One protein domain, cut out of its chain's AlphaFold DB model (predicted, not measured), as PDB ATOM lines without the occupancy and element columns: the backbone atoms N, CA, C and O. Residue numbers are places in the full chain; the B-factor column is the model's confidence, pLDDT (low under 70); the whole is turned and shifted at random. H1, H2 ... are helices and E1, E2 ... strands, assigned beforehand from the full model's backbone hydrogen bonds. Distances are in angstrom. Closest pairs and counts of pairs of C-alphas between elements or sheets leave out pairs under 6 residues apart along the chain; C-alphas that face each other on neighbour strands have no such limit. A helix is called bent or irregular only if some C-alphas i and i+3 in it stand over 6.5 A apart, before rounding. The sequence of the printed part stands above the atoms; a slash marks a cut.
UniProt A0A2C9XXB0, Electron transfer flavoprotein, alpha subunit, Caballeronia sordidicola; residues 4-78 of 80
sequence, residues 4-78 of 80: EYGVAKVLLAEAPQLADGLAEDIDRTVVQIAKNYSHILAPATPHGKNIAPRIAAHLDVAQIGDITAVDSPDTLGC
ATOM      1  N   GLU A   4     134.195 143.856 131.127       87.12
ATOM      2  CA  GLU A   4     135.587 144.162 130.749       87.12
ATOM      3  C   GLU A   4     136.436 142.898 130.534       87.12
ATOM      4  O   GLU A   4     137.425 142.931 129.807       87.12
ATOM      5  N   TYR A   5     136.017 141.767 131.110       89.94
ATOM      6  CA  TYR A   5     136.620 140.449 130.900       89.94
ATOM      7  C   TYR A   5     135.883 139.622 129.831       89.94
ATOM      8  O   TYR A   5     136.127 138.426 129.703       89.94
ATOM      9  N   GLY A   6     134.960 140.230 129.076       92.50
ATOM     10  CA  GLY A   6     134.209 139.573 128.003       92.50
ATOM     11  C   GLY A   6     133.009 138.734 128.463       92.50
ATOM     12  O   GLY A   6     132.440 137.993 127.664       92.50
ATOM     13  N   VAL A   7     132.593 138.828 129.732       94.69
ATOM     14  CA  VAL A   7     131.435 138.076 130.245       94.69
ATOM     15  C   VAL A   7     130.134 138.806 129.910       94.69
ATOM     16  O   VAL A   7     129.843 139.853 130.481       94.69
ATOM     17  N   ALA A   8     129.318 138.221 129.030       94.94
ATOM     18  CA  ALA A   8     128.023 138.791 128.639       94.94
ATOM     19  C   ALA A   8     126.883 138.476 129.628       94.94
ATOM     20  O   ALA A   8     125.938 139.251 129.761       94.94
ATOM     21  N   LYS A   9     126.930 137.317 130.300       93.94
ATOM     22  CA  LYS A   9     125.887 136.872 131.236       93.94
ATOM     23  C   LYS A   9     126.456 135.903 132.264       93.94
ATOM     24  O   LYS A   9     127.235 135.021 131.915       93.94
ATOM     25  N   VAL A  10     126.001 136.029 133.510       94.81
ATOM     26  CA  VAL A  10     126.279 135.079 134.595       94.81
ATOM     27  C   VAL A  10     124.975 134.386 134.982       94.81
ATOM     28  O   VAL A  10     123.954 135.045 135.173       94.81
ATOM     29  N   LEU A  11     125.003 133.057 135.067       94.94
ATOM     30  CA  LEU A  11     123.884 132.241 135.533       94.94
ATOM     31  C   LEU A  11     124.229 131.694 136.919       94.94
ATOM     32  O   LEU A  11     125.245 131.021 137.070       94.94
ATOM     33  N   LEU A  12     123.393 131.988 137.915       94.81
ATOM     34  CA  LEU A  12     123.532 131.438 139.262       94.81
ATOM     35  C   LEU A  12     122.716 130.146 139.365       94.81
ATOM     36  O   LEU A  12     121.499 130.172 139.187       94.81
ATOM     37  N   ALA A  13     123.388 129.036 139.659       94.62
ATOM     38  CA  ALA A  13     122.756 127.778 140.034       94.62
ATOM     39  C   ALA A  13     123.035 127.519 141.516       94.62
ATOM     40  O   ALA A  13     124.184 127.327 141.905       94.62
ATOM     41  N   GLU A  14     121.987 127.536 142.335       95.38
ATOM     42  CA  GLU A  14     122.081 127.337 143.780       95.38
ATOM     43  C   GLU A  14     121.044 126.305 144.215       95.38
ATOM     44  O   GLU A  14     119.849 126.450 143.953       95.38
ATOM     45  N   ALA A  15     121.517 125.234 144.846       94.94
ATOM     46  CA  ALA A  15     120.685 124.185 145.414       94.94
ATOM     47  C   ALA A  15     121.504 123.370 146.433       94.94
ATOM     48  O   ALA A  15     122.722 123.273 146.270       94.94
ATOM     49  N   PRO A  16     120.874 122.737 147.442       96.62
ATOM     50  CA  PRO A  16     121.590 121.967 148.462       96.62
ATOM     51  C   PRO A  16     122.503 120.871 147.897       96.62
ATOM     52  O   PRO A  16     123.615 120.695 148.380       96.62
ATOM     53  N   GLN A  17     122.080 120.175 146.838       94.81
ATOM     54  CA  GLN A  17     122.876 119.122 146.195       94.81
ATOM     55  C   GLN A  17     124.116 119.641 145.448       94.81
ATOM     56  O   GLN A  17     125.015 118.874 145.132       94.81
ATOM     57  N   LEU A  18     124.195 120.945 145.165       95.12
ATOM     58  CA  LEU A  18     125.360 121.545 144.510       95.12
ATOM     59  C   LEU A  18     126.455 121.945 145.507       95.12
ATOM     60  O   LEU A  18     127.540 122.329 145.073       95.12
ATOM     61  N   ALA A  19     126.199 121.847 146.818       94.06
ATOM     62  CA  ALA A  19     127.106 122.321 147.865       94.06
ATOM     63  C   ALA A  19     128.499 121.673 147.800       94.06
ATOM     64  O   ALA A  19     129.503 122.357 147.989       94.06
ATOM     65  N   ASP A  20     128.559 120.383 147.469       93.50
ATOM     66  CA  ASP A  20     129.811 119.619 147.402       93.50
ATOM     67  C   ASP A  20     130.452 119.630 146.004       93.50
ATOM     68  O   ASP A  20     131.535 119.077 145.803       93.50
ATOM     69  N   GLY A  21     129.790 120.235 145.009       92.12
ATOM     70  CA  GLY A  21     130.286 120.276 143.632       92.12
ATOM     71  C   GLY A  21     130.478 118.888 143.011       92.12
ATOM     72  O   GLY A  21     131.426 118.672 142.250       92.12
ATOM     73  N   LEU A  22     129.615 117.923 143.346       94.81
ATOM     74  CA  LEU A  22     129.688 116.572 142.794       94.81
ATOM     75  C   LEU A  22     129.463 116.598 141.281       94.81
ATOM     76  O   LEU A  22     128.547 117.250 140.780       94.81
ATOM     77  N   ALA A  23     130.271 115.838 140.540       94.12
ATOM     78  CA  ALA A  23     130.212 115.851 139.080       94.12
ATOM     79  C   ALA A  23     128.842 115.444 138.519       94.12
ATOM     80  O   ALA A  23     128.462 115.900 137.447       94.12
ATOM     81  N   GLU A  24     128.098 114.615 139.247       95.12
ATOM     82  CA  GLU A  24     126.761 114.147 138.872       95.12
ATOM     83  C   GLU A  24     125.707 115.253 138.960       95.12
ATOM     84  O   GLU A  24     124.870 115.381 138.065       95.12
ATOM     85  N   ASP A  25     125.768 116.080 140.001       96.25
ATOM     86  CA  ASP A  25     124.829 117.185 140.194       96.25
ATOM     87  C   ASP A  25     125.158 118.367 139.274       96.25
ATOM     88  O   ASP A  25     124.253 119.000 138.715       96.25
ATOM     89  N   ILE A  26     126.452 118.620 139.041       95.81
ATOM     90  CA  ILE A  26     126.897 119.636 138.081       95.81
ATOM     91  C   ILE A  26     126.511 119.239 136.653       95.81
ATOM     92  O   ILE A  26     125.920 120.056 135.948       95.81
ATOM     93  N   ASP A  27     126.775 117.996 136.234       95.56
ATOM     94  CA  ASP A  27     126.400 117.487 134.906       95.56
ATOM     95  C   ASP A  27     124.907 117.697 134.619       95.56
ATOM     96  O   ASP A  27     124.531 118.352 133.644       95.56
ATOM     97  N   ARG A  28     124.048 117.238 135.537       95.00
ATOM     98  CA  ARG A  28     122.591 117.395 135.420       95.00
ATOM     99  C   ARG A  28     122.171 118.848 135.263       95.00
ATOM    100  O   ARG A  28     121.253 119.125 134.497       95.00
ATOM    101  N   THR A  29     122.826 119.762 135.974       95.75
ATOM    102  CA  THR A  29     122.528 121.196 135.911       95.75
ATOM    103  C   THR A  29     122.962 121.797 134.574       95.75
ATOM    104  O   THR A  29     122.187 122.510 133.937       95.75
ATOM    105  N   VAL A  30     124.174 121.482 134.110       95.50
ATOM    106  CA  VAL A  30     124.719 122.019 132.855       95.50
ATOM    107  C   VAL A  30     123.902 121.552 131.650       95.50
ATOM    108  O   VAL A  30     123.579 122.359 130.776       95.50
ATOM    109  N   VAL A  31     123.489 120.284 131.612       95.25
ATOM    110  CA  VAL A  31     122.734 119.725 130.477       95.25
ATOM    111  C   VAL A  31     121.380 120.415 130.265       95.25
ATOM    112  O   VAL A  31     120.933 120.539 129.124       95.25
ATOM    113  N   GLN A  32     120.749 120.951 131.319       94.88
ATOM    114  CA  GLN A  32     119.492 121.707 131.188       94.88
ATOM    115  C   GLN A  32     119.645 122.974 130.335       94.88
ATOM    116  O   GLN A  32     118.704 123.375 129.650       94.88
ATOM    117  N   ILE A  33     120.824 123.604 130.361       95.38
ATOM    118  CA  ILE A  33     121.097 124.852 129.634       95.38
ATOM    119  C   ILE A  33     121.957 124.648 128.383       95.38
ATOM    120  O   ILE A  33     121.987 125.537 127.532       95.38
ATOM    121  N   ALA A  34     122.616 123.494 128.249       94.75
ATOM    122  CA  ALA A  34     123.573 123.189 127.186       94.75
ATOM    123  C   ALA A  34     123.022 123.444 125.774       94.75
ATOM    124  O   ALA A  34     123.736 123.961 124.925       94.75
ATOM    125  N   LYS A  35     121.729 123.179 125.538       91.50
ATOM    126  CA  LYS A  35     121.066 123.382 124.233       91.50
ATOM    127  C   LYS A  35     121.089 124.830 123.726       91.50
ATOM    128  O   LYS A  35     120.871 125.055 122.541       91.50
ATOM    129  N   ASN A  36     121.324 125.801 124.608       94.94
ATOM    130  CA  ASN A  36     121.377 127.221 124.257       94.94
ATOM    131  C   ASN A  36     122.792 127.698 123.886       94.94
ATOM    132  O   ASN A  36     122.965 128.869 123.554       94.94
ATOM    133  N   TYR A  37     123.799 126.823 123.966       95.56
ATOM    134  CA  TYR A  37     125.202 127.155 123.741       95.56
ATOM    135  C   TYR A  37     125.822 126.199 122.721       95.56
ATOM    136  O   TYR A  37     125.543 125.006 122.720       95.56
ATOM    137  N   SER A  38     126.692 126.721 121.855       94.69
ATOM    138  CA  SER A  38     127.434 125.907 120.885       94.69
ATOM    139  C   SER A  38     128.712 125.296 121.461       94.69
ATOM    140  O   SER A  38     129.168 124.273 120.969       94.69
ATOM    141  N   HIS A  39     129.287 125.910 122.500       94.56
ATOM    142  CA  HIS A  39     130.547 125.491 123.110       94.56
ATOM    143  C   HIS A  39     130.420 125.531 124.631       94.56
ATOM    144  O   HIS A  39     129.902 126.498 125.193       94.56
ATOM    145  N   ILE A  40     130.927 124.494 125.294       94.56
ATOM    146  CA  ILE A  40     131.009 124.405 126.753       94.56
ATOM    147  C   ILE A  40     132.482 124.253 127.107       94.56
ATOM    148  O   ILE A  40     133.133 123.306 126.672       94.56
ATOM    149  N   LEU A  41     133.008 125.197 127.884       93.94
ATOM    150  CA  LEU A  41     134.400 125.195 128.312       93.94
ATOM    151  C   LEU A  41     134.478 125.030 129.827       93.94
ATOM    152  O   LEU A  41     133.731 125.661 130.574       93.94
ATOM    153  N   ALA A  42     135.423 124.205 130.267       93.69
ATOM    154  CA  ALA A  42     135.786 124.047 131.665       93.69
ATOM    155  C   ALA A  42     137.308 124.203 131.807       93.69
ATOM    156  O   ALA A  42     138.048 123.656 130.984       93.69
ATOM    157  N   PRO A  43     137.806 124.915 132.834       92.75
ATOM    158  CA  PRO A  43     139.237 124.983 133.110       92.75
ATOM    159  C   PRO A  43     139.831 123.588 133.333       92.75
ATOM    160  O   PRO A  43     139.204 122.746 133.976       92.75
ATOM    161  N   ALA A  44     141.068 123.356 132.888       92.00
ATOM    162  CA  ALA A  44     141.785 122.081 133.029       92.00
ATOM    163  C   ALA A  44     142.268 121.780 134.473       92.00
ATOM    164  O   ALA A  44     143.366 121.270 134.691       92.00
ATOM    165  N   THR A  45     141.455 122.101 135.480       93.94
ATOM    166  CA  THR A  45     141.678 121.780 136.898       93.94
ATOM    167  C   THR A  45     141.205 120.354 137.211       93.94
ATOM    168  O   THR A  45     140.443 119.785 136.426       93.94
ATOM    169  N   PRO A  46     141.573 119.757 138.364       94.00
ATOM    170  CA  PRO A  46     141.045 118.449 138.765       94.00
ATOM    171  C   PRO A  46     139.511 118.384 138.752       94.00
ATOM    172  O   PRO A  46     138.935 117.393 138.320       94.00
ATOM    173  N   HIS A  47     138.848 119.470 139.157       93.81
ATOM    174  CA  HIS A  47     137.393 119.580 139.130       93.81
ATOM    175  C   HIS A  47     136.845 119.607 137.694       93.81
ATOM    176  O   HIS A  47     135.971 118.814 137.356       93.81
ATOM    177  N   GLY A  48     137.407 120.445 136.813       93.44
ATOM    178  CA  GLY A  48     136.984 120.501 135.410       93.44
ATOM    179  C   GLY A  48     137.230 119.189 134.659       93.44
ATOM    180  O   GLY A  48     136.340 118.719 133.953       93.44
ATOM    181  N   LYS A  49     138.381 118.536 134.882       93.06
ATOM    182  CA  LYS A  49     138.707 117.217 134.307       93.06
ATOM    183  C   LYS A  49     137.801 116.095 134.826       93.06
ATOM    184  O   LYS A  49     137.603 115.117 134.117       93.06
ATOM    185  N   ASN A  50     137.226 116.240 136.021       94.00
ATOM    186  CA  ASN A  50     136.248 115.297 136.568       94.00
ATOM    187  C   ASN A  50     134.840 115.479 135.963       94.00
ATOM    188  O   ASN A  50     134.101 114.511 135.809       94.00
ATOM    189  N   ILE A  51     134.457 116.712 135.614       95.62
ATOM    190  CA  ILE A  51     133.089 117.046 135.179       95.62
ATOM    191  C   ILE A  51     132.943 117.024 133.654       95.62
ATOM    192  O   ILE A  51     131.976 116.467 133.136       95.62
ATOM    193  N   ALA A  52     133.886 117.621 132.921       94.75
ATOM    194  CA  ALA A  52     133.752 117.843 131.481       94.75
ATOM    195  C   ALA A  52     133.542 116.551 130.662       94.75
ATOM    196  O   ALA A  52     132.660 116.556 129.800       94.75
ATOM    197  N   PRO A  53     134.249 115.430 130.929       95.12
ATOM    198  CA  PRO A  53     134.009 114.180 130.206       95.12
ATOM    199  C   PRO A  53     132.598 113.621 130.423       95.12
ATOM    200  O   PRO A  53     132.032 113.020 129.514       95.12
ATOM    201  N   ARG A  54     132.006 113.840 131.606       95.62
ATOM    202  CA  ARG A  54     130.644 113.388 131.922       95.62
ATOM    203  C   ARG A  54     129.594 114.186 131.147       95.62
ATOM    204  O   ARG A  54     128.714 113.575 130.549       95.62
ATOM    205  N   ILE A  55     129.744 115.510 131.085       96.12
ATOM    206  CA  ILE A  55     128.866 116.381 130.283       96.12
ATOM    207  C   ILE A  55     128.940 116.009 128.804       96.12
ATOM    208  O   ILE A  55     127.912 115.863 128.147       96.12
ATOM    209  N   ALA A  56     130.153 115.820 128.282       95.56
ATOM    210  CA  ALA A  56     130.354 115.427 126.892       95.56
ATOM    211  C   ALA A  56     129.684 114.079 126.576       95.56
ATOM    212  O   ALA A  56     128.980 113.968 125.574       95.56
ATOM    213  N   ALA A  57     129.816 113.093 127.472       95.56
ATOM    214  CA  ALA A  57     129.145 111.805 127.334       95.56
ATOM    215  C   ALA A  57     127.611 111.925 127.365       95.56
ATOM    216  O   ALA A  57     126.937 111.262 126.583       95.56
ATOM    217  N   HIS A  58     127.045 112.779 128.226       95.06
ATOM    218  CA  HIS A  58     125.596 113.017 128.276       95.06
ATOM    219  C   HIS A  58     125.082 113.651 126.974       95.06
ATOM    220  O   HIS A  58     124.009 113.303 126.486       95.06
ATOM    221  N   LEU A  59     125.852 114.573 126.398       95.38
ATOM    222  CA  LEU A  59     125.500 115.272 125.162       95.38
ATOM    223  C   LEU A  59     125.837 114.483 123.885       95.38
ATOM    224  O   LEU A  59     125.562 114.988 122.800       95.38
ATOM    225  N   ASP A  60     126.397 113.276 124.010       94.94
ATOM    226  CA  ASP A  60     126.845 112.426 122.899       94.94
ATOM    227  C   ASP A  60     127.868 113.119 121.975       94.94
ATOM    228  O   ASP A  60     127.782 113.088 120.748       94.94
ATOM    229  N   VAL A  61     128.853 113.794 122.580       94.00
ATOM    230  CA  VAL A  61     129.939 114.487 121.867       94.00
ATOM    231  C   VAL A  61     131.310 114.105 122.417       94.00
ATOM    232  O   VAL A  61     131.469 113.758 123.587       94.00
ATOM    233  N   ALA A  62     132.338 114.202 121.572       92.44
ATOM    234  CA  ALA A  62     133.716 113.991 121.999       92.44
ATOM    235  C   ALA A  62     134.234 115.202 122.789       92.44
ATOM    236  O   ALA A  62     134.133 116.346 122.347       92.44
ATOM    237  N   GLN A  63     134.829 114.945 123.953       92.31
ATOM    238  CA  GLN A  63     135.495 115.974 124.746       92.31
ATOM    239  C   GLN A  63     136.913 116.228 124.218       92.31
ATOM    240  O   GLN A  63     137.660 115.284 123.963       92.31
ATOM    241  N   ILE A  64     137.301 117.502 124.102       91.50
ATOM    242  CA  ILE A  64     138.666 117.915 123.743       91.50
ATOM    243  C   ILE A  64     139.344 118.484 124.992       91.50
ATOM    244  O   ILE A  64     138.881 119.470 125.569       91.50
ATOM    245  N   GLY A  65     140.401 117.813 125.454       89.31
ATOM    246  CA  GLY A  65     141.134 118.152 126.676       89.31
ATOM    247  C   GLY A  65     142.375 119.003 126.434       89.31
ATOM    248  O   GLY A  65     142.903 119.040 125.327       89.31
ATOM    249  N   ASP A  66     142.831 119.664 127.504       88.25
ATOM    250  CA  ASP A  66     144.111 120.382 127.582       88.25
ATOM    251  C   ASP A  66     144.381 121.323 126.387       88.25
ATOM    252  O   ASP A  66     145.496 121.417 125.885       88.25
ATOM    253  N   ILE A  67     143.346 122.036 125.936       91.50
ATOM    254  CA  ILE A  67     143.431 122.988 124.822       91.50
ATOM    255  C   ILE A  67     144.353 124.152 125.204       91.50
ATOM    256  O   ILE A  67     144.167 124.788 126.242       91.50
ATOM    257  N   THR A  68     145.320 124.456 124.340       92.38
ATOM    258  CA  THR A  68     146.276 125.564 124.514       92.38
ATOM    259  C   THR A  68     146.071 126.696 123.511       92.38
ATOM    260  O   THR A  68     146.549 127.804 123.751       92.38
ATOM    261  N   ALA A  69     145.349 126.447 122.415       93.00
ATOM    262  CA  ALA A  69     145.018 127.445 121.402       93.00
ATOM    263  C   ALA A  69     143.627 127.199 120.796       93.00
ATOM    264  O   ALA A  69     143.176 126.058 120.695       93.00
ATOM    265  N   VAL A  70     142.965 128.277 120.376       92.69
ATOM    266  CA  VAL A  70     141.697 128.251 119.632       92.69
ATOM    267  C   VAL A  70     141.938 128.978 118.315       92.69
ATOM    268  O   VAL A  70     142.051 130.203 118.307       92.69
ATOM    269  N   ASP A  71     142.058 128.227 117.221       92.88
ATOM    270  CA  ASP A  71     142.380 128.777 115.898       92.88
ATOM    271  C   ASP A  71     141.106 129.175 115.131       92.88
ATOM    272  O   ASP A  71     141.063 130.201 114.451       92.88
ATOM    273  N   SER A  72     140.042 128.378 115.269       93.19
ATOM    274  CA  SER A  72     138.692 128.638 114.749       93.19
ATOM    275  C   SER A  72     137.641 128.051 115.709       93.19
ATOM    276  O   SER A  72     138.016 127.357 116.656       93.19
ATOM    277  N   PRO A  73     136.328 128.289 115.501       91.44
ATOM    278  CA  PRO A  73     135.286 127.711 116.357       91.44
ATOM    279  C   PRO A  73     135.362 126.179 116.493       91.44
ATOM    280  O   PRO A  73     135.044 125.633 117.540       91.44
ATOM    281  N   ASP A  74     135.820 125.488 115.455       90.69
ATOM    282  CA  ASP A  74     135.916 124.030 115.353       90.69
ATOM    283  C   ASP A  74     137.362 123.500 115.268       90.69
ATOM    284  O   ASP A  74     137.564 122.288 115.187       90.69
ATOM    285  N   THR A  75     138.372 124.376 115.327       91.62
ATOM    286  CA  THR A  75     139.795 124.002 115.284       91.62
ATOM    287  C   THR A  75     140.491 124.417 116.572       91.62
ATOM    288  O   THR A  75     140.690 125.604 116.842       91.62
ATOM    289  N   LEU A  76     140.876 123.418 117.366       90.50
ATOM    290  CA  LEU A  76     141.490 123.592 118.681       90.50
ATOM    291  C   LEU A  76     142.892 122.974 118.688       90.50
ATOM    292  O   LEU A  76     143.082 121.835 118.257       90.50
ATOM    293  N   GLY A  77     143.866 123.715 119.208       87.38
ATOM    294  CA  GLY A  77     145.235 123.250 119.394       87.38
ATOM    295  C   GLY A  77     145.405 122.542 120.737       87.38
ATOM    296  O   GLY A  77     145.057 123.092 121.782       87.38
ATOM    297  N   CYS A  78     145.977 121.340 120.713       77.88
ATOM    298  CA  CYS A  78     146.418 120.612 121.902       77.88
ATOM    299  C   CYS A  78     147.960 120.582 121.981       77.88
ATOM    300  O   CYS A  78     148.637 120.664 120.948       77.88
TER     301      CYS A  78
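Overview. This is residues 4 to 78 of the 80 residues of the protein "Electron transfer flavoprotein, alpha subunit" of Caballeronia sordidicola (UniProt A0A2C9XXB0). Two helices, H1 and H2, pack on each other at a steep tilt, and a small two-strand hairpin, E1 and E2, lies off to one end, apart from H1. Residues 4 to 10 stick out from the rest as a free arm. The 75 printed residues hold H1, H2, E1 and E2 in that order, with E1 and E2 an antiparallel sheet. The class is mixed, helices and strands, with under half of the residues in named elements. The whole is only just compact, close to loose, with a radius of gyration of the C-alphas of 13.3 A and spans of 39 by 30 by 23 A.

Along the chain. The printed part begins at Glu 4, C-alpha at (135.587, 144.162, 130.749), and residues 4 to 22 hold no named element. H1, residues 23 to 34, begins at C-alpha (130.212, 115.851, 139.080) and is 15.5 A long. H2, residues 46 to 58, is 19.4 A long and only just irregular: C-alphas 50 and 53 are 6.8 A apart. E1 is residues 69 to 72, and E2, residues 75 to 77, ends at C-alpha (145.235, 123.250, 119.394).

Arrangement. H1 and H2 touch, the closest C-alphas being those of Ala 23 and Ile 51, 5.0 A apart. They run the same way at a steep tilt of 54 degrees. O i to N i+4 pairs within hydrogen-bond range number 6 of 8 in H1 and 7 of 9 in H2. E1 and E2 form a hairpin, antiparallel at 166 degrees, with N 77 and O 69 at 2.9 A and N 71 and O 75 at 3.0 A. H2 and E2 are apart.

Size, cuts and confidence. The farthest C-alphas, those of Pro 16 and Asp 71, are 39.2 A apart. The link from H1 to H2 is long. The printed part has no cut, and no printed residue is under 70 in pLDDT.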